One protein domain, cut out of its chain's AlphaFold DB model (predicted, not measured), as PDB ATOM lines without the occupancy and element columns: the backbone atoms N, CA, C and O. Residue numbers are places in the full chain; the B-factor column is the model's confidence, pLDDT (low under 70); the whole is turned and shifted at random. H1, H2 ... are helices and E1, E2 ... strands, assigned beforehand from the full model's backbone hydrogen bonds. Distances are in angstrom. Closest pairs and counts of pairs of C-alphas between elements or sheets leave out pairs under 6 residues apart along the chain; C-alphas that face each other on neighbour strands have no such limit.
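Overview. This is residues 7 to 30 and 53 to 168 of the 644 residues of a protein of Polarella glacialis (UniProt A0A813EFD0). One strongly twisted, curled sheet of seven strands is the body of this domain; the long helix H3 packs along one face, the short H1 packs over E6, and H2 sits out past E5 and only grazes the sheet. Residues 7 to 30, a long stretch with no named element, span the domain from end to end. The printed part has 140 residues, with E1 E2 E3 E4 E5 H1 E6 H2 E7 H3 along the chain, and its class is mixed, helices and strands. The sheet's order is E4 E3 E2 E1 E7 E6 E5, all antiparallel. The whole is compact, with a radius of gyration of the C-alphas of 14.4 A and spans of 40 by 36 by 35 A.

Along the chain. Start at C-alpha 7 at (17.886, -36.718, 111.731) and pass the unnamed stretch to Ser 30. After the cut, find C-alpha 54 at (10.348, -25.762, 90.005), where E1, residues 54 to 59, begins. E2, residues 67 to 76, runs 25.8 A and bends by 55 degrees at residue 70. E3 is residues 79 to 86, 21.8 A; E4, residues 89 to 97, runs 24.4 A and bends by 59 degrees at residue 92. Then come E5, residues 102 to 105, H1, residues 113 to 120, E6, residues 125 to 129, H2, residues 131 to 135, and E7, residues 145 to 148. H3, residues 152 to 166, runs 20.7 A to C-alpha 166 at (28.909, -24.050, 82.662).

Arrangement. E1 to E4 form a meander, each strand the antiparallel neighbour of the one before, in three hairpins. Look at N 57 and O 69, 2.9 A, for E1 and E2; N 81 and O 74, 2.8 A, for E2 and E3; and N 82 and O 94, 2.8 A, for E3 and E4. On the other side of E1 from E2 its neighbour is E7, with N 58 and O 146 within hydrogen-bond range at 3.0 A; for the neighbours E7 and E6, N 147 and O 126 are within hydrogen-bond range at 2.9 A, and for the neighbours E6 and E5, N 104 and O 127 at 2.8 A. E4 and E5 are the edge strands. H3 and the sheet make two layers, a helix on one face of a sheet, at a height over the sheet of 7.3 A. H3 lies over E7, and only just not over E6 too, on which 2 of its 15 C-alphas fall; it runs along the strands, at 20 degrees to E7 on the local plane. Its closest C-alphas to E6 are Ala 155 and Gly 125, 4.8 A. H1 is on the sheet at a height of 9.4 A, over E6 and along the strands; the C-alphas of Ala 115 and Glu 127 are closest, 6.7 A. In H1, H2 and H3 every O i to N i+4 pair is within hydrogen-bond range.

Size, cuts and confidence. The C-alphas of Cys 8 and Ser 30 are the two farthest apart, 42.8 A. Residues 31 to 52 are not printed, and C-alphas 30 and 53 are 18.2 A apart across the cut. No link between named elements is long. The mean pLDDT of the printed part is 90.6; residue 7, residues 29 to 30 and residues 137 to 141 are under 70.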
ATOM      1  N   SER A   7      17.079 -36.029 110.713       68.69
ATOM      2  CA  SER A   7      17.886 -36.718 111.731       68.69
ATOM      3  C   SER A   7      18.840 -37.757 111.134       68.69
ATOM      4  O   SER A   7      19.866 -38.050 111.740       68.69
ATOM      5  N   CYS A   8      18.543 -38.267 109.935       77.69
ATOM      6  CA  CYS A   8      19.347 -39.278 109.255       77.69
ATOM      7  C   CYS A   8      20.525 -38.695 108.451       77.69
ATOM      8  O   CYS A   8      21.193 -39.439 107.734       77.69
ATOM      9  N   LEU A   9      20.770 -37.382 108.530       79.56
ATOM     10  CA  LEU A   9      21.876 -36.750 107.814       79.56
ATOM     11  C   LEU A   9      23.228 -37.261 108.345       79.56
ATOM     12  O   LEU A   9      23.422 -37.290 109.561       79.56
ATOM     13  N   PRO A  10      24.190 -37.596 107.463       80.38
ATOM     14  CA  PRO A  10      25.473 -38.199 107.851       80.38
ATOM     15  C   PRO A  10      26.386 -37.274 108.681       80.38
ATOM     16  O   PRO A  10      27.421 -37.703 109.183       80.38
ATOM     17  N   GLY A  11      26.008 -36.007 108.875       78.94
ATOM     18  CA  GLY A  11      26.736 -35.054 109.701       78.94
ATOM     19  C   GLY A  11      26.183 -33.632 109.581       78.94
ATOM     20  O   GLY A  11      25.145 -33.414 108.945       78.94
ATOM     21  N   PRO A  12      26.862 -32.633 110.178       77.25
ATOM     22  CA  PRO A  12      26.519 -31.232 109.978       77.25
ATOM     23  C   PRO A  12      26.691 -30.862 108.500       77.25
ATOM     24  O   PRO A  12      27.804 -30.821 107.975       77.25
ATOM     25  N   VAL A  13      25.572 -30.589 107.827       76.12
ATOM     26  CA  VAL A  13      25.559 -30.220 106.409       76.12
ATOM     27  C   VAL A  13      26.145 -28.825 106.249       76.12
ATOM     28  O   VAL A  13      25.552 -27.828 106.666       76.12
ATOM     29  N   LYS A  14      27.306 -28.752 105.605       75.62
ATOM     30  CA  LYS A  14      27.863 -27.499 105.109       75.62
ATOM     31  C   LYS A  14      27.360 -27.313 103.675       75.62
ATOM     32  O   LYS A  14      27.819 -28.001 102.775       75.62
ATOM     33  N   ALA A  15      26.409 -26.406 103.477       72.62
ATOM     34  CA  ALA A  15      25.946 -25.988 102.152       72.62
ATOM     35  C   ALA A  15      26.118 -24.470 101.974       72.62
ATOM     36  O   ALA A  15      26.287 -23.735 102.957       72.62
ATOM     37  N   THR A  16      26.105 -23.994 100.728       81.69
ATOM     38  CA  THR A  16      26.295 -22.561 100.460       81.69
ATOM     39  C   THR A  16      25.091 -21.770 100.932       81.69
ATOM     40  O   THR A  16      23.940 -22.101 100.641       81.69
ATOM     41  N   ARG A  17      25.353 -20.679 101.659       86.75
ATOM     42  CA  ARG A  17      24.311 -19.714 101.996       86.75
ATOM     43  C   ARG A  17      24.092 -18.793 100.802       86.75
ATOM     44  O   ARG A  17      24.832 -17.831 100.615       86.75
ATOM     45  N   LEU A  18      23.047 -19.077 100.037       89.88
ATOM     46  CA  LEU A  18      22.609 -18.216  98.946       89.88
ATOM     47  C   LEU A  18      22.147 -16.856  99.483       89.88
ATOM     48  O   LEU A  18      21.439 -16.774 100.493       89.88
ATOM     49  N   ARG A  19      22.573 -15.782  98.813       91.69
ATOM     50  CA  ARG A  19      22.101 -14.421  99.084       91.69
ATOM     51  C   ARG A  19      20.908 -14.146  98.186       91.69
ATOM     52  O   ARG A  19      21.048 -14.078  96.969       91.69
ATOM     53  N   PHE A  20      19.745 -14.031  98.808       92.44
ATOM     54  CA  PHE A  20      18.511 -13.668  98.134       92.44
ATOM     55  C   PHE A  20      18.329 -12.143  98.187       92.44
ATOM     56  O   PHE A  20      18.561 -11.510  99.218       92.44
ATOM     57  N   HIS A  21      17.951 -11.571  97.053       94.31
ATOM     58  CA  HIS A  21      17.685 -10.164  96.795       94.31
ATOM     59  C   HIS A  21      16.187  -9.969  96.580       94.31
ATOM     60  O   HIS A  21      15.464 -10.913  96.279       94.31
ATOM     61  N   ARG A  22      15.709  -8.732  96.691       94.88
ATOM     62  CA  ARG A  22      14.289  -8.430  96.486       94.88
ATOM     63  C   ARG A  22      13.836  -8.867  95.089       94.88
ATOM     64  O   ARG A  22      14.566  -8.675  94.116       94.88
ATOM     65  N   GLN A  23      12.618  -9.393  94.995       92.00
ATOM     66  CA  GLN A  23      11.979  -9.737  93.724       92.00
ATOM     67  C   GLN A  23      12.136  -8.633  92.665       92.00
ATOM     68  O   GLN A  23      11.916  -7.456  92.959       92.00
ATOM     69  N   GLY A  24      12.490  -9.026  91.439       89.81
ATOM     70  CA  GLY A  24      12.679  -8.122  90.306       89.81
ATOM     71  C   GLY A  24      14.101  -7.577  90.161       89.81
ATOM     72  O   GLY A  24      14.378  -6.909  89.170       89.81
ATOM     73  N   SER A  25      15.016  -7.892  91.088       91.12
ATOM     74  CA  SER A  25      16.425  -7.469  91.000       91.12
ATOM     75  C   SER A  25      17.111  -7.974  89.729       91.12
ATOM     76  O   SER A  25      18.006  -7.309  89.218       91.12
ATOM     77  N   PHE A  26      16.668  -9.119  89.202       90.00
ATOM     78  CA  PHE A  26      17.214  -9.732  87.987       90.00
ATOM     79  C   PHE A  26      16.190  -9.776  86.841       90.00
ATOM     80  O   PHE A  26      16.317 -10.568  85.908       90.00
ATOM     81  N   ALA A  27      15.139  -8.946  86.903       85.44
ATOM     82  CA  ALA A  27      14.150  -8.846  85.825       85.44
ATOM     83  C   ALA A  27      14.730  -8.180  84.566       85.44
ATOM     84  O   ALA A  27      14.312  -8.501  83.455       85.44
ATOM     85  N   SER A  28      15.702  -7.282  84.756       71.62
ATOM     86  CA  SER A  28      16.322  -6.453  83.718       71.62
ATOM     87  C   SER A  28      17.421  -7.145  82.920       71.62
ATOM     88  O   SER A  28      17.859  -6.577  81.924       71.62
ATOM     89  N   ALA A  29      17.839  -8.363  83.291       60.28
ATOM     90  CA  ALA A  29      18.526  -9.252  82.356       60.28
ATOM     91  C   ALA A  29      17.510  -9.691  81.294       60.28
ATOM     92  O   ALA A  29      16.979 -10.805  81.300       60.28
ATOM     93  N   SER A  30      17.168  -8.744  80.426       46.38
ATOM     94  CA  SER A  30      16.376  -8.958  79.238       46.38
ATOM     95  C   SER A  30      17.034 -10.076  78.447       46.38
ATOM     96  O   SER A  30      18.253 -10.084  78.257       46.38
ATOM     97  N   GLY A  53      10.428 -25.949  85.689       87.81
ATOM     98  CA  GLY A  53      11.157 -24.861  86.349       87.81
ATOM     99  C   GLY A  53      11.179 -24.913  87.878       87.81
ATOM    100  O   GLY A  53      12.043 -24.288  88.487       87.81
ATOM    101  N   PHE A  54      10.288 -25.657  88.543       95.75
ATOM    102  CA  PHE A  54      10.348 -25.762  90.005       95.75
ATOM    103  C   PHE A  54      11.389 -26.784  90.470       95.75
ATOM    104  O   PHE A  54      11.329 -27.963  90.125       95.75
ATOM    105  N   ILE A  55      12.284 -26.335  91.345       96.69
ATOM    106  CA  ILE A  55      13.300 -27.151  92.011       96.69
ATOM    107  C   ILE A  55      13.240 -26.944  93.527       96.69
ATOM    108  O   ILE A  55      12.654 -25.980  94.030       96.69
ATOM    109  N   TRP A  56      13.844 -27.856  94.280       96.94
ATOM    110  CA  TRP A  56      13.970 -27.759  95.732       96.94
ATOM    111  C   TRP A  56      15.433 -27.600  96.117       96.94
ATOM    112  O   TRP A  56      16.261 -28.432  95.765       96.94
ATOM    113  N   LEU A  57      15.745 -26.541  96.857       96.06
ATOM    114  CA  LEU A  57      17.097 -26.246  97.324       96.06
ATOM    115  C   LEU A  57      17.255 -26.669  98.780       96.06
ATOM    116  O   LEU A  57      16.392 -26.363  99.608       96.06
ATOM    117  N   LEU A  58      18.366 -27.325  99.109       94.69
ATOM    118  CA  LEU A  58      18.712 -27.614 100.497       94.69
ATOM    119  C   LEU A  58      19.373 -26.387 101.134       94.69
ATOM    120  O   LEU A  58      20.523 -26.067 100.841       94.69
ATOM    121  N   VAL A  59      18.660 -25.707 102.030       92.25
ATOM    122  CA  VAL A  59      19.156 -24.501 102.706       92.25
ATOM    123  C   VAL A  59      19.686 -24.861 104.095       92.25
ATOM    124  O   VAL A  59      18.911 -25.314 104.945       92.25
ATOM    125  N   PRO A  60      20.985 -24.661 104.366       87.69
ATOM    126  CA  PRO A  60      21.565 -24.936 105.671       87.69
ATOM    127  C   PRO A  60      21.229 -23.823 106.666       87.69
ATOM    128  O   PRO A  60      21.171 -22.641 106.325       87.69
ATOM    129  N   HIS A  61      21.096 -24.195 107.937       85.50
ATOM    130  CA  HIS A  61      20.936 -23.254 109.043       85.50
ATOM    131  C   HIS A  61      22.073 -23.444 110.043       85.50
ATOM    132  O   HIS A  61      22.495 -24.566 110.297       85.50
ATOM    133  N   LYS A  62      22.565 -22.354 110.645       83.56
ATOM    134  CA  LYS A  62      23.692 -22.420 111.599       83.56
ATOM    135  C   LYS A  62      23.377 -23.253 112.844       83.56
ATOM    136  O   LYS A  62      24.246 -23.936 113.364       83.56
ATOM    137  N   THR A  63      22.149 -23.135 113.343       85.69
ATOM    138  CA  THR A  63      21.713 -23.715 114.625       85.69
ATOM    139  C   THR A  63      20.505 -24.634 114.482       85.69
ATOM    140  O   THR A  63      20.049 -25.209 115.464       85.69
ATOM    141  N   ARG A  64      19.951 -24.751 113.271       86.38
ATOM    142  CA  ARG A  64      18.750 -25.541 112.989       86.38
ATOM    143  C   ARG A  64      19.063 -26.595 111.940       86.38
ATOM    144  O   ARG A  64      20.069 -26.514 111.239       86.38
ATOM    145  N   ARG A  65      18.173 -27.577 111.827       84.44
ATOM    146  CA  ARG A  65      18.238 -28.562 110.749       84.44
ATOM    147  C   ARG A  65      18.084 -27.864 109.391       84.44
ATOM    148  O   ARG A  65      17.360 -26.866 109.322       84.44
ATOM    149  N   PRO A  66      18.751 -28.353 108.332       89.25
ATOM    150  CA  PRO A  66      18.583 -27.799 106.997       89.25
ATOM    151  C   PRO A  66      17.126 -27.942 106.543       89.25
ATOM    152  O   PRO A  66      16.423 -28.874 106.939       89.25
ATOM    153  N   THR A  67      16.670 -27.005 105.719       92.31
ATOM    154  CA  THR A  67      15.288 -26.958 105.227       92.31
ATOM    155  C   THR A  67      15.257 -26.992 103.714       92.31
ATOM    156  O   THR A  67      16.072 -26.339 103.065       92.31
ATOM    157  N   TRP A  68      14.274 -27.685 103.152       94.12
ATOM    158  CA  TRP A  68      14.006 -27.648 101.721       94.12
ATOM    159  C   TRP A  68      13.230 -26.385 101.355       94.12
ATOM    160  O   TRP A  68      12.143 -26.141 101.880       94.12
ATOM    161  N   GLN A  69      13.779 -25.597 100.438       95.62
ATOM    162  CA  GLN A  69      13.156 -24.387  99.924       95.62
ATOM    163  C   GLN A  69      12.755 -24.597  98.467       95.62
ATOM    164  O   GLN A  69      13.607 -24.775  97.597       95.62
ATOM    165  N   LYS A  70      11.448 -24.560  98.193       96.44
ATOM    166  CA  LYS A  70      10.932 -24.607  96.823       96.44
ATOM    167  C   LYS A  70      11.279 -23.300  96.117       96.44
ATOM    168  O   LYS A  70      10.963 -22.223  96.621       96.44
ATOM    169  N   CYS A  71      11.911 -23.398  94.957       97.25
ATOM    170  CA  CYS A  71      12.257 -22.265  94.115       97.25
ATOM    171  C   CYS A  71      11.784 -22.527  92.690       97.25
ATOM    172  O   CYS A  71      11.788 -23.663  92.224       97.25
ATOM    173  N   TRP A  72      11.363 -21.475  92.011       96.44
ATOM    174  CA  TRP A  72      11.265 -21.476  90.562       96.44
ATOM    175  C   TRP A  72      12.634 -21.077  90.007       96.44
ATOM    176  O   TRP A  72      13.256 -20.155  90.537       96.44
ATOM    177  N   ALA A  73      13.119 -21.774  88.991       96.69
ATOM    178  CA  ALA A  73      14.464 -21.616  88.468       96.69
ATOM    179  C   ALA A  73      14.464 -21.456  86.948       96.69
ATOM    180  O   ALA A  73      13.721 -22.142  86.246       96.69
ATOM    181  N   ASP A  74      15.347 -20.596  86.446       96.00
ATOM    182  CA  ASP A  74      15.685 -20.501  85.028       96.00
ATOM    183  C   ASP A  74      17.149 -20.121  84.806       96.00
ATOM    184  O   ASP A  74      17.832 -19.621  85.699       96.00
ATOM    185  N   VAL A  75      17.641 -20.384  83.595       95.44
ATOM    186  CA  VAL A  75      18.983 -19.981  83.168       95.44
ATOM    187  C   VAL A  75      18.873 -18.710  82.332       95.44
ATOM    188  O   VAL A  75      18.187 -18.697  81.307       95.44
ATOM    189  N   ARG A  76      19.535 -17.634  82.762       92.75
ATOM    190  CA  ARG A  76      19.590 -16.343  82.055       92.75
ATOM    191  C   ARG A  76      20.974 -15.736  82.160       92.75
ATOM    192  O   ARG A  76      21.556 -15.748  83.235       92.75
ATOM    193  N   ALA A  77      21.468 -15.156  81.068       89.31
ATOM    194  CA  ALA A  77      22.717 -14.392  81.061       89.31
ATOM    195  C   ALA A  77      23.898 -15.154  81.716       89.31
ATOM    196  O   ALA A  77      24.647 -14.584  82.509       89.31
ATOM    197  N   ASN A  78      24.041 -16.455  81.431       94.62
ATOM    198  CA  ASN A  78      25.031 -17.355  82.046       94.62
ATOM    199  C   ASN A  78      24.899 -17.522  83.579       94.62
ATOM    200  O   ASN A  78      25.863 -17.858  84.267       94.62
ATOM    201  N   HIS A  79      23.708 -17.292  84.129       96.38
ATOM    202  CA  HIS A  79      23.384 -17.467  85.542       96.38
ATOM    203  C   HIS A  79      22.184 -18.394  85.718       96.38
ATOM    204  O   HIS A  79      21.239 -18.361  84.932       96.38
ATOM    205  N   LEU A  80      22.191 -19.172  86.796       97.12
ATOM    206  CA  LEU A  80      21.001 -19.820  87.331       97.12
ATOM    207  C   LEU A  80      20.302 -18.830  88.263       97.12
ATOM    208  O   LEU A  80      20.823 -18.498  89.330       97.12
ATOM    209  N   ILE A  81      19.131 -18.351  87.851       96.38
ATOM    210  CA  ILE A  81      18.297 -17.453  88.645       96.38
ATOM    211  C   ILE A  81      17.281 -18.289  89.420       96.38
ATOM    212  O   ILE A  81      16.575 -19.126  88.863       96.38
ATOM    213  N   LEU A  82      17.210 -18.061  90.728       96.81
ATOM    214  CA  LEU A  82      16.415 -18.821  91.684       96.81
ATOM    215  C   LEU A  82      15.430 -17.883  92.369       96.81
ATOM    216  O   LEU A  82      15.842 -17.019  93.134       96.81
ATOM    217  N   ARG A  83      14.132 -18.065  92.136       96.62
ATOM    218  CA  ARG A  83      13.053 -17.266  92.732       96.62
ATOM    219  C   ARG A  83      12.349 -18.081  93.806       96.62
ATOM    220  O   ARG A  83      11.780 -19.133  93.511       96.62
ATOM    221  N   GLN A  84      12.373 -17.631  95.056       96.62
ATOM    222  CA  GLN A  84      11.758 -18.363  96.162       96.62
ATOM    223  C   GLN A  84      10.244 -18.485  95.955       96.62
ATOM    224  O   GLN A  84       9.550 -17.485  95.797       96.62
ATOM    225  N   ALA A  85       9.705 -19.703  95.995       95.69
ATOM    226  CA  ALA A  85       8.264 -19.908  95.955       95.69
ATOM    227  C   ALA A  85       7.676 -19.682  97.356       95.69
ATOM    228  O   ALA A  85       8.033 -20.365  98.318       95.69
ATOM    229  N   THR A  86       6.762 -18.726  97.468       95.25
ATOM    230  CA  THR A  86       6.030 -18.392  98.696       95.25
ATOM    231  C   THR A  86       4.538 -18.664  98.510       95.25
ATOM    232  O   THR A  86       4.061 -18.852  97.391       95.25
ATOM    233  N   SER A  87       3.762 -18.642  99.595       93.75
ATOM    234  CA  SER A  87       2.297 -18.753  99.512       93.75
ATOM    235  C   SER A  87       1.639 -17.604  98.739       93.75
ATOM    236  O   SER A  87       0.513 -17.757  98.279       93.75
ATOM    237  N   LYS A  88       2.333 -16.469  98.582       94.25
ATOM    238  CA  LYS A  88       1.859 -15.280  97.859       94.25
ATOM    239  C   LYS A  88       2.365 -15.205  96.410       94.25
ATOM    240  O   LYS A  88       2.112 -14.207  95.745       94.25
ATOM    241  N   GLY A  89       3.086 -16.222  95.930       93.50
ATOM    242  CA  GLY A  89       3.728 -16.232  94.612       93.50
ATOM    243  C   GLY A  89       5.253 -16.302  94.701       93.50
ATOM    244  O   GLY A  89       5.803 -16.832  95.668       93.50
ATOM    245  N   LEU A  90       5.950 -15.789  93.687       94.31
ATOM    246  CA  LEU A  90       7.416 -15.730  93.670       94.31
ATOM    247  C   LEU A  90       7.906 -14.565  94.540       94.31
ATOM    248  O   LEU A  90       7.370 -13.468  94.446       94.31
ATOM    249  N   GLY A  91       8.876 -14.827  95.411       94.25
ATOM    250  CA  GLY A  91       9.465 -13.871  96.343       94.25
ATOM    251  C   GLY A  91      10.890 -13.494  95.950       94.25
ATOM    252  O   GLY A  91      11.164 -13.215  94.784       94.25
ATOM    253  N   ASP A  92      11.784 -13.481  96.938       95.94
ATOM    254  CA  ASP A  92      13.176 -13.074  96.759       95.94
ATOM    255  C   ASP A  92      13.927 -13.950  95.739       95.94
ATOM    256  O   ASP A  92      13.630 -15.134  95.550       95.94
ATOM    257  N   GLU A  93      14.925 -13.358  95.087       96.19
ATOM    258  CA  GLU A  93      15.658 -13.929  93.960       96.19
ATOM    259  C   GLU A  93      17.153 -14.062  94.262       96.19
ATOM    260  O   GLU A  93      17.747 -13.202  94.900       96.19
ATOM    261  N   CYS A  94      17.799 -15.108  93.769       95.69
ATOM    262  CA  CYS A  94      19.246 -15.293  93.844       95.69
ATOM    263  C   CYS A  94      19.792 -15.586  92.445       95.69
ATOM    264  O   CYS A  94      19.116 -16.245  91.661       95.69
ATOM    265  N   ALA A  95      21.003 -15.121  92.142       95.88
ATOM    266  CA  ALA A  95      21.709 -15.427  90.904       95.88
ATOM    267  C   ALA A  95      22.990 -16.204  91.224       95.88
ATOM    268  O   ALA A  95      23.780 -15.782  92.070       95.88
ATOM    269  N   VAL A  96      23.188 -17.334  90.548       95.88
ATOM    270  CA  VAL A  96      24.379 -18.182  90.678       95.88
ATOM    271  C   VAL A  96      25.091 -18.221  89.332       95.88
ATOM    272  O   VAL A  96      24.506 -18.671  88.349       95.88
ATOM    273  N   ALA A  97      26.334 -17.742  89.276       95.88
ATOM    274  CA  ALA A  97      27.141 -17.785  88.060       95.88
ATOM    275  C   ALA A  97      27.430 -19.240  87.657       95.88
ATOM    276  O   ALA A  97      27.836 -20.051  88.494       95.88
ATOM    277  N   LEU A  98      27.194 -19.565  86.385       96.56
ATOM    278  CA  LEU A  98      27.362 -20.918  85.846       96.56
ATOM    279  C   LEU A  98      28.705 -21.174  85.150       96.56
ATOM    280  O   LEU A  98      29.180 -22.297  85.276       96.56
ATOM    281  N   PRO A  99      29.342 -20.225  84.439       95.12
ATOM    282  CA  PRO A  99      30.626 -20.480  83.788       95.12
ATOM    283  C   PRO A  99      31.682 -21.032  84.751       95.12
ATOM    284  O   PRO A  99      31.918 -20.467  85.821       95.12
ATOM    285  N   GLY A 100      32.283 -22.164  84.379       92.94
ATOM    286  CA  GLY A 100      33.250 -22.894  85.203       92.94
ATOM    287  C   GLY A 100      32.644 -23.686  86.370       92.94
ATOM    288  O   GLY A 100      33.391 -24.268  87.152       92.94
ATOM    289  N   ALA A 101      31.317 -23.723  86.518       95.81
ATOM    290  CA  ALA A 101      30.665 -24.553  87.522       95.81
ATOM    291  C   ALA A 101      30.714 -26.047  87.154       95.81
ATOM    292  O   ALA A 101      30.698 -26.436  85.986       95.81
ATOM    293  N   GLU A 102      30.700 -26.905  88.166       96.50
ATOM    294  CA  GLU A 102      30.531 -28.347  88.005       96.50
ATOM    295  C   GLU A 102      29.127 -28.756  88.433       96.50
ATOM    296  O   GLU A 102      28.651 -28.395  89.514       96.50
ATOM    297  N   VAL A 103      28.473 -29.547  87.585       97.88
ATOM    298  CA  VAL A 103      27.170 -30.145  87.863       97.88
ATOM    299  C   VAL A 103      27.376 -31.639  88.036       97.88
ATOM    300  O   VAL A 103      27.864 -32.316  87.132       97.88
ATOM    301  N   VAL A 104      27.044 -32.151  89.214       97.94
ATOM    302  CA  VAL A 104      27.340 -33.527  89.609       97.94
ATOM    303  C   VAL A 104      26.048 -34.204  90.051       97.94
ATOM    304  O   VAL A 104      25.417 -33.754  91.002       97.94
ATOM    305  N   ALA A 105      25.651 -35.293  89.393       97.94
ATOM    306  CA  ALA A 105      24.480 -36.078  89.793       97.94
ATOM    307  C   ALA A 105      24.588 -36.537  91.261       97.94
ATOM    308  O   ALA A 105      25.684 -36.844  91.740       97.94
ATOM    309  N   LEU A 106      23.465 -36.600  91.987       97.31
ATOM    310  CA  LEU A 106      23.485 -36.923  93.425       97.31
ATOM    311  C   LEU A 106      24.067 -38.309  93.725       97.31
ATOM    312  O   LEU A 106      24.670 -38.500  94.774       97.31
ATOM    313  N   ASP A 107      23.908 -39.278  92.829       96.31
ATOM    314  CA  ASP A 107      24.435 -40.638  92.972       96.31
ATOM    315  C   ASP A 107      25.888 -40.798  92.487       96.31
ATOM    316  O   ASP A 107      26.481 -41.869  92.643       96.31
ATOM    317  N   SER A 108      26.496 -39.736  91.952       97.00
ATOM    318  CA  SER A 108      27.886 -39.744  91.501       97.00
ATOM    319  C   SER A 108      28.864 -39.917  92.661       97.00
ATOM    320  O   SER A 108      28.730 -39.312  93.724       97.00
ATOM    321  N   LEU A 109      29.941 -40.670  92.425       95.75
ATOM    322  CA  LEU A 109      31.051 -40.811  93.374       95.75
ATOM    323  C   LEU A 109      31.759 -39.482  93.669       95.75
ATOM    324  O   LEU A 109      32.359 -39.339  94.733       95.75
ATOM    325  N   LEU A 110      31.679 -38.524  92.741       95.50
ATOM    326  CA  LEU A 110      32.268 -37.197  92.896       95.50
ATOM    327  C   LEU A 110      31.400 -36.266  93.741       95.50
ATOM    328  O   LEU A 110      31.895 -35.219  94.155       95.50
ATOM    329  N   ALA A 111      30.135 -36.612  93.999       95.75
ATOM    330  CA  ALA A 111      29.236 -35.792  94.795       95.75
ATOM    331  C   ALA A 111      29.629 -35.809  96.283       95.75
ATOM    332  O   ALA A 111      30.262 -36.744  96.797       95.75
ATOM    333  N   SER A 112      29.252 -34.752  96.997       93.69
ATOM    334  CA  SER A 112      29.435 -34.649  98.442       93.69
ATOM    335  C   SER A 112      28.755 -35.814  99.165       93.69
ATOM    336  O   SER A 112      27.836 -36.451  98.654       93.69
ATOM    337  N   GLU A 113      29.194 -36.111 100.386       93.62
ATOM    338  CA  GLU A 113      28.619 -37.204 101.181       93.62
ATOM    339  C   GLU A 113      27.102 -37.057 101.379       93.62
ATOM    340  O   GLU A 113      26.366 -38.036 101.280       93.62
ATOM    341  N   VAL A 114      26.627 -35.824 101.581       92.94
ATOM    342  CA  VAL A 114      25.198 -35.517 101.730       92.94
ATOM    343  C   VAL A 114      24.446 -35.766 100.423       92.94
ATOM    344  O   VAL A 114      23.377 -36.373 100.448       92.94
ATOM    345  N   ALA A 115      25.003 -35.345  99.286       95.19
ATOM    346  CA  ALA A 115      24.415 -35.603  97.976       95.19
ATOM    347  C   ALA A 115      24.360 -37.106  97.662       95.19
ATOM    348  O   ALA A 115      23.290 -37.608  97.331       95.19
ATOM    349  N   ARG A 116      25.454 -37.846  97.891       95.81
ATOM    350  CA  ARG A 116      25.504 -39.313  97.729       95.81
ATOM    351  C   ARG A 116      24.508 -40.034  98.617       95.81
ATOM    352  O   ARG A 116      23.855 -40.979  98.177       95.81
ATOM    353  N   TRP A 117      24.358 -39.579  99.858       94.19
ATOM    354  CA  TRP A 117      23.336 -40.092 100.759       94.19
ATOM    355  C   TRP A 117      21.925 -39.859 100.194       94.19
ATOM    356  O   TRP A 117      21.153 -40.812 100.113       94.19
ATOM    357  N   LEU A 118      21.606 -38.657  99.701       94.06
ATOM    358  CA  LEU A 118      20.323 -38.384  99.031       94.06
ATOM    359  C   LEU A 118      20.120 -39.263  97.782       94.06
ATOM    360  O   LEU A 118      19.047 -39.842  97.610       94.06
ATOM    361  N   GLY A 119      21.151 -39.435  96.953       95.44
ATOM    362  CA  GLY A 119      21.108 -40.332  95.795       95.44
ATOM    363  C   GLY A 119      20.828 -41.787  96.187       95.44
ATOM    364  O   GLY A 119      20.029 -42.470  95.542       95.44
ATOM    365  N   SER A 120      21.394 -42.259  97.306       95.00
ATOM    366  CA  SER A 120      21.131 -43.610  97.830       95.00
ATOM    367  C   SER A 120      19.664 -43.829  98.224       95.00
ATOM    368  O   SER A 120      19.149 -44.941  98.113       95.00
ATOM    369  N   LEU A 121      18.972 -42.750  98.598       93.94
ATOM    370  CA  LEU A 121      17.545 -42.725  98.917       93.94
ATOM    371  C   LEU A 121      16.647 -42.574  97.678       93.94
ATOM    372  O   LEU A 121      15.439 -42.386  97.815       93.94
ATOM    373  N   LYS A 122      17.224 -42.658  96.470       95.06
ATOM    374  CA  LYS A 122      16.534 -42.457  95.185       95.06
ATOM    375  C   LYS A 122      15.908 -41.066  95.052       95.06
ATOM    376  O   LYS A 122      14.891 -40.891  94.385       95.06
ATOM    377  N   VAL A 123      16.529 -40.067  95.678       95.25
ATOM    378  CA  VAL A 123      16.215 -38.659  95.435       95.25
ATOM    379  C   VAL A 123      16.847 -38.255  94.105       95.25
ATOM    380  O   VAL A 123      18.037 -38.473  93.890       95.25
ATOM    381  N   PHE A 124      16.056 -37.651  93.221       96.56
ATOM    382  CA  PHE A 124      16.523 -37.178  91.918       96.56
ATOM    383  C   PHE A 124      16.938 -35.711  91.998       96.56
ATOM    384  O   PHE A 124      16.213 -34.879  92.551       96.56
ATOM    385  N   GLY A 125      18.089 -35.379  91.428       96.94
ATOM    386  CA  GLY A 125      18.627 -34.028  91.441       96.94
ATOM    387  C   GLY A 125      20.128 -34.023  91.207       96.94
ATOM    388  O   GLY A 125      20.695 -35.029  90.790       96.94
ATOM    389  N   PHE A 126      20.767 -32.911  91.549       98.12
ATOM    390  CA  PHE A 126      22.192 -32.703  91.329       98.12
ATOM    391  C   PHE A 126      22.800 -31.793  92.399       98.12
ATOM    392  O   PHE A 126      22.122 -31.053  93.114       98.12
ATOM    393  N   GLU A 127      24.117 -31.854  92.492       97.50
ATOM    394  CA  GLU A 127      24.976 -30.953  93.233       97.50
ATOM    395  C   GLU A 127      25.621 -29.963  92.259       97.50
ATOM    396  O   GLU A 127      26.269 -30.366  91.295       97.50
ATOM    397  N   LEU A 128      25.449 -28.667  92.510       97.50
ATOM    398  CA  LEU A 128      26.076 -27.592  91.747       97.50
ATOM    399  C   LEU A 128      27.228 -26.989  92.557       97.50
ATOM    400  O   LEU A 128      27.022 -26.484  93.665       97.50
ATOM    401  N   ARG A 129      28.436 -27.014  91.995       95.75
ATOM    402  CA  ARG A 129      29.642 -26.394  92.558       95.75
ATOM    403  C   ARG A 129      30.041 -25.220  91.684       95.75
ATOM    404  O   ARG A 129      30.319 -25.404  90.509       95.75
ATOM    405  N   THR A 130      30.058 -24.015  92.236       94.12
ATOM    406  CA  THR A 130      30.500 -22.831  91.491       94.12
ATOM    407  C   THR A 130      32.016 -22.863  91.270       94.12
ATOM    408  O   THR A 130      32.740 -23.510  92.028       94.12
ATOM    409  N   ALA A 131      32.520 -22.120  90.281       90.62
ATOM    410  CA  ALA A 131      33.964 -21.970  90.062       90.62
ATOM    411  C   ALA A 131      34.701 -21.474  91.329       90.62
ATOM    412  O   ALA A 131      35.787 -21.947  91.666       90.62
ATOM    413  N   GLU A 132      34.065 -20.581  92.095       87.25
ATOM    414  CA  GLU A 132      34.562 -20.110  93.398       87.25
ATOM    415  C   GLU A 132      34.685 -21.243  94.431       87.25
ATOM    416  O   GLU A 132      35.622 -21.265  95.228       87.25
ATOM    417  N   ALA A 133      33.752 -22.200  94.426       88.31
ATOM    418  CA  ALA A 133      33.792 -23.354  95.320       88.31
ATOM    419  C   ALA A 133      34.908 -24.341  94.943       88.31
ATOM    420  O   ALA A 133      35.533 -24.926  95.825       88.31
ATOM    421  N   ILE A 134      35.172 -24.508  93.644       89.06
ATOM    422  CA  ILE A 134      36.172 -25.451  93.119       89.06
ATOM    423  C   ILE A 134      37.592 -24.920  93.322       89.06
ATOM    424  O   ILE A 134      38.476 -25.654  93.759       89.06
ATOM    425  N   SER A 135      37.811 -23.637  93.032       83.50
ATOM    426  CA  SER A 135      39.132 -22.999  93.114       83.50
ATOM    427  C   SER A 135      39.677 -22.906  94.543       83.50
ATOM    428  O   SER A 135      40.876 -22.701  94.732       83.50
ATOM    429  N   GLY A 136      38.824 -23.053  95.564       77.06
ATOM    430  CA  GLY A 136      39.228 -22.983  96.969       77.06
ATOM    431  C   GLY A 136      39.786 -21.614  97.375       77.06
ATOM    432  O   GLY A 136      40.355 -21.475  98.461       77.06
ATOM    433  N   THR A 137      39.638 -20.592  96.524       66.62
ATOM    434  CA  THR A 137      40.189 -19.257  96.747       66.62
ATOM    435  C   THR A 137      39.407 -18.557  97.852       66.62
ATOM    436  O   THR A 137      38.348 -17.986  97.617       66.62
ATOM    437  N   ALA A 138      39.949 -18.629  99.071       49.53
ATOM    438  CA  ALA A 138      39.729 -17.787 100.255       49.53
ATOM    439  C   ALA A 138      38.298 -17.554 100.781       49.53
ATOM    440  O   ALA A 138      38.165 -17.041 101.893       49.53
ATOM    441  N   ASN A 139      37.233 -17.930 100.072       59.59
ATOM    442  CA  ASN A 139      35.877 -17.825 100.583       59.59
ATOM    443  C   ASN A 139      35.467 -19.179 101.189       59.59
ATOM    444  O   ASN A 139      35.047 -20.078 100.461       59.59
ATOM    445  N   PRO A 140      35.527 -19.357 102.527       58.72
ATOM    446  CA  PRO A 140      35.121 -20.600 103.198       58.72
ATOM    447  C   PRO A 140      33.626 -20.933 103.015       58.72
ATOM    448  O   PRO A 140      33.134 -21.920 103.561       58.72
ATOM    449  N   GLN A 141      32.892 -20.092 102.281       62.41
ATOM    450  CA  GLN A 141      31.505 -20.284 101.885       62.41
ATOM    451  C   GLN A 141      31.336 -21.065 100.577       62.41
ATOM    452  O   GLN A 141      30.188 -21.301 100.229       62.41
ATOM    453  N   GLY A 142      32.415 -21.464  99.886       72.06
ATOM    454  CA  GLY A 142      32.402 -22.242  98.637       72.06
ATOM    455  C   GLY A 142      31.896 -23.677  98.806       72.06
ATOM    456  O   GLY A 142      32.595 -24.646  98.542       72.06
ATOM    457  N   LEU A 143      30.687 -23.823  99.328       87.31
ATOM    458  CA  LEU A 143      30.044 -25.096  99.586       87.31
ATOM    459  C   LEU A 143      29.159 -25.470  98.386       87.31
ATOM    460  O   LEU A 143      28.701 -24.606  97.634       87.31
ATOM    461  N   PRO A 144      28.877 -26.753  98.172       93.75
ATOM    462  CA  PRO A 144      27.978 -27.136  97.100       93.75
ATOM    463  C   PRO A 144      26.543 -26.648  97.346       93.75
ATOM    464  O   PRO A 144      26.089 -26.515  98.490       93.75
ATOM    465  N   ILE A 145      25.815 -26.410  96.257       95.44
ATOM    466  CA  ILE A 145      24.369 -26.180  96.249       95.44
ATOM    467  C   ILE A 145      23.705 -27.507  95.886       95.44
ATOM    468  O   ILE A 145      23.909 -28.028  94.793       95.44
ATOM    469  N   ILE A 146      22.913 -28.067  96.798       96.19
ATOM    470  CA  ILE A 146      22.208 -29.336  96.574       96.19
ATOM    471  C   ILE A 146      20.788 -29.036  96.096       96.19
ATOM    472  O   ILE A 146      20.025 -28.343  96.781       96.19
ATOM    473  N   VAL A 147      20.446 -29.580  94.929       97.06
ATOM    474  CA  VAL A 147      19.179 -29.365  94.234       97.06
ATOM    475  C   VAL A 147      18.446 -30.690  94.061       97.06
ATOM    476  O   VAL A 147      19.029 -31.674  93.617       97.06
ATOM    477  N   CYS A 148      17.146 -30.706  94.352       96.81
ATOM    478  CA  CYS A 148      16.255 -31.826  94.072       96.81
ATOM    479  C   CYS A 148      15.180 -31.442  93.054       96.81
ATOM    480  O   CYS A 148      14.619 -30.343  93.096       96.81
ATOM    481  N   CYS A 149      14.874 -32.378  92.161       96.56
ATOM    482  CA  CYS A 149      13.917 -32.223  91.072       96.56
ATOM    483  C   CYS A 149      12.694 -33.131  91.281       96.56
ATOM    484  O   CYS A 149      12.710 -34.057  92.090       96.56
ATOM    485  N   GLN A 150      11.610 -32.868  90.545       93.81
ATOM    486  CA  GLN A 150      10.350 -33.612  90.678       93.81
ATOM    487  C   GLN A 150      10.395 -35.037  90.084       93.81
ATOM    488  O   GLN A 150       9.491 -35.830  90.333       93.81
ATOM    489  N   GLY A 151      11.448 -35.390  89.344       94.44
ATOM    490  CA  GLY A 151      11.636 -36.708  88.742       94.44
ATOM    491  C   GLY A 151      13.000 -36.833  88.066       94.44
ATOM    492  O   GLY A 151      13.759 -35.861  88.019       94.44
ATOM    493  N   VAL A 152      13.298 -38.026  87.543       95.19
ATOM    494  CA  VAL A 152      14.595 -38.326  86.915       95.19
ATOM    495  C   VAL A 152      14.798 -37.534  85.621       95.19
ATOM    496  O   VAL A 152      15.850 -36.932  85.445       95.19
ATOM    497  N   ASP A 153      13.768 -37.428  84.777       95.00
ATOM    498  CA  ASP A 153      13.853 -36.709  83.500       95.00
ATOM    499  C   ASP A 153      14.127 -35.216  83.716       95.00
ATOM    500  O   ASP A 153      14.944 -34.613  83.024       95.00
ATOM    501  N   ALA A 154      13.489 -34.629  84.735       94.62
ATOM    502  CA  ALA A 154      13.726 -33.246  85.125       94.62
ATOM    503  C   ALA A 154      15.159 -33.044  85.641       94.62
ATOM    504  O   ALA A 154      15.795 -32.061  85.275       94.62
ATOM    505  N   ALA A 155      15.675 -33.969  86.460       96.19
ATOM    506  CA  ALA A 155      17.055 -33.907  86.940       96.19
ATOM    507  C   ALA A 155      18.054 -33.971  85.776       96.19
ATOM    508  O   ALA A 155      18.883 -33.076  85.654       96.19
ATOM    509  N   LEU A 156      17.911 -34.945  84.871       95.62
ATOM    510  CA  LEU A 156      18.777 -35.101  83.698       95.62
ATOM    511  C   LEU A 156      18.719 -33.885  82.762       95.62
ATOM    512  O   LEU A 156      19.749 -33.417  82.278       95.62
ATOM    513  N   SER A 157      17.523 -33.339  82.531       95.50
ATOM    514  CA  SER A 157      17.338 -32.138  81.713       95.50
ATOM    515  C   SER A 157      18.047 -30.919  82.317       95.50
ATOM    516  O   SER A 157      18.756 -30.196  81.608       95.50
ATOM    517  N   TRP A 158      17.913 -30.709  83.631       97.00
ATOM    518  CA  TRP A 158      18.624 -29.647  84.340       97.00
ATOM    519  C   TRP A 158      20.135 -29.863  84.334       97.00
ATOM    520  O   TRP A 158      20.873 -28.927  84.037       97.00
ATOM    521  N   GLU A 159      20.602 -31.082  84.600       96.88
ATOM    522  CA  GLU A 159      22.023 -31.428  84.564       96.88
ATOM    523  C   GLU A 159      22.642 -31.105  83.207       96.88
ATOM    524  O   GLU A 159      23.672 -30.431  83.142       96.88
ATOM    525  N   GLN A 160      21.993 -31.523  82.118       96.38
ATOM    526  CA  GLN A 160      22.455 -31.249  80.763       96.38
ATOM    527  C   GLN A 160      22.469 -29.746  80.464       96.38
ATOM    528  O   GLN A 160      23.460 -29.232  79.937       96.38
ATOM    529  N   THR A 161      21.397 -29.033  80.816       96.44
ATOM    530  CA  THR A 161      21.267 -27.589  80.572       96.44
ATOM    531  C   THR A 161      22.346 -26.805  81.313       96.44
ATOM    532  O   THR A 161      23.066 -26.013  80.705       96.44
ATOM    533  N   LEU A 162      22.514 -27.068  82.611       97.19
ATOM    534  CA  LEU A 162      23.504 -26.390  83.444       97.19
ATOM    535  C   LEU A 162      24.933 -26.770  83.051       97.19
ATOM    536  O   LEU A 162      25.791 -25.896  83.015       97.19
ATOM    537  N   SER A 163      25.192 -28.029  82.683       96.94
ATOM    538  CA  SER A 163      26.516 -28.461  82.208       96.94
ATOM    539  C   SER A 163      26.898 -27.807  80.880       96.94
ATOM    540  O   SER A 163      28.066 -27.508  80.640       96.94
ATOM    541  N   ASN A 164      25.931 -27.595  79.986       95.75
ATOM    542  CA  ASN A 164      26.169 -26.873  78.738       95.75
ATOM    543  C   ASN A 164      26.490 -25.405  79.003       95.75
ATOM    544  O   ASN A 164      27.438 -24.885  78.419       95.75
ATOM    545  N   GLU A 165      25.748 -24.767  79.906       95.50
ATOM    546  CA  GLU A 165      25.991 -23.375  80.277       95.50
ATOM    547  C   GLU A 165      27.329 -23.197  80.998       95.50
ATOM    548  O   GLU A 165      28.076 -22.270  80.704       95.50
ATOM    549  N   ALA A 166      27.674 -24.118  81.897       95.62
ATOM    550  CA  ALA A 166      28.909 -24.050  82.662       95.62
ATOM    551  C   ALA A 166      30.169 -24.244  81.810       95.62
ATOM    552  O   ALA A 166      31.225 -23.697  82.127       95.62
ATOM    553  N   ARG A 167      30.049 -24.981  80.700       93.88
ATOM    554  CA  ARG A 167      31.115 -25.158  79.704       93.88
ATOM    555  C   ARG A 167      31.223 -24.006  78.709       93.88
ATOM    556  O   ARG A 167      32.119 -24.041  77.869       93.88
ATOM    557  N   ARG A 168      30.337 -23.002  78.755       90.75
ATOM    558  CA  ARG A 168      30.459 -21.847  77.861       90.75
ATOM    559  C   ARG A 168      31.743 -21.088  78.167       90.75
ATOM    560  O   ARG A 168      31.953 -20.605  79.275       90.75
TER     561      ARG A 168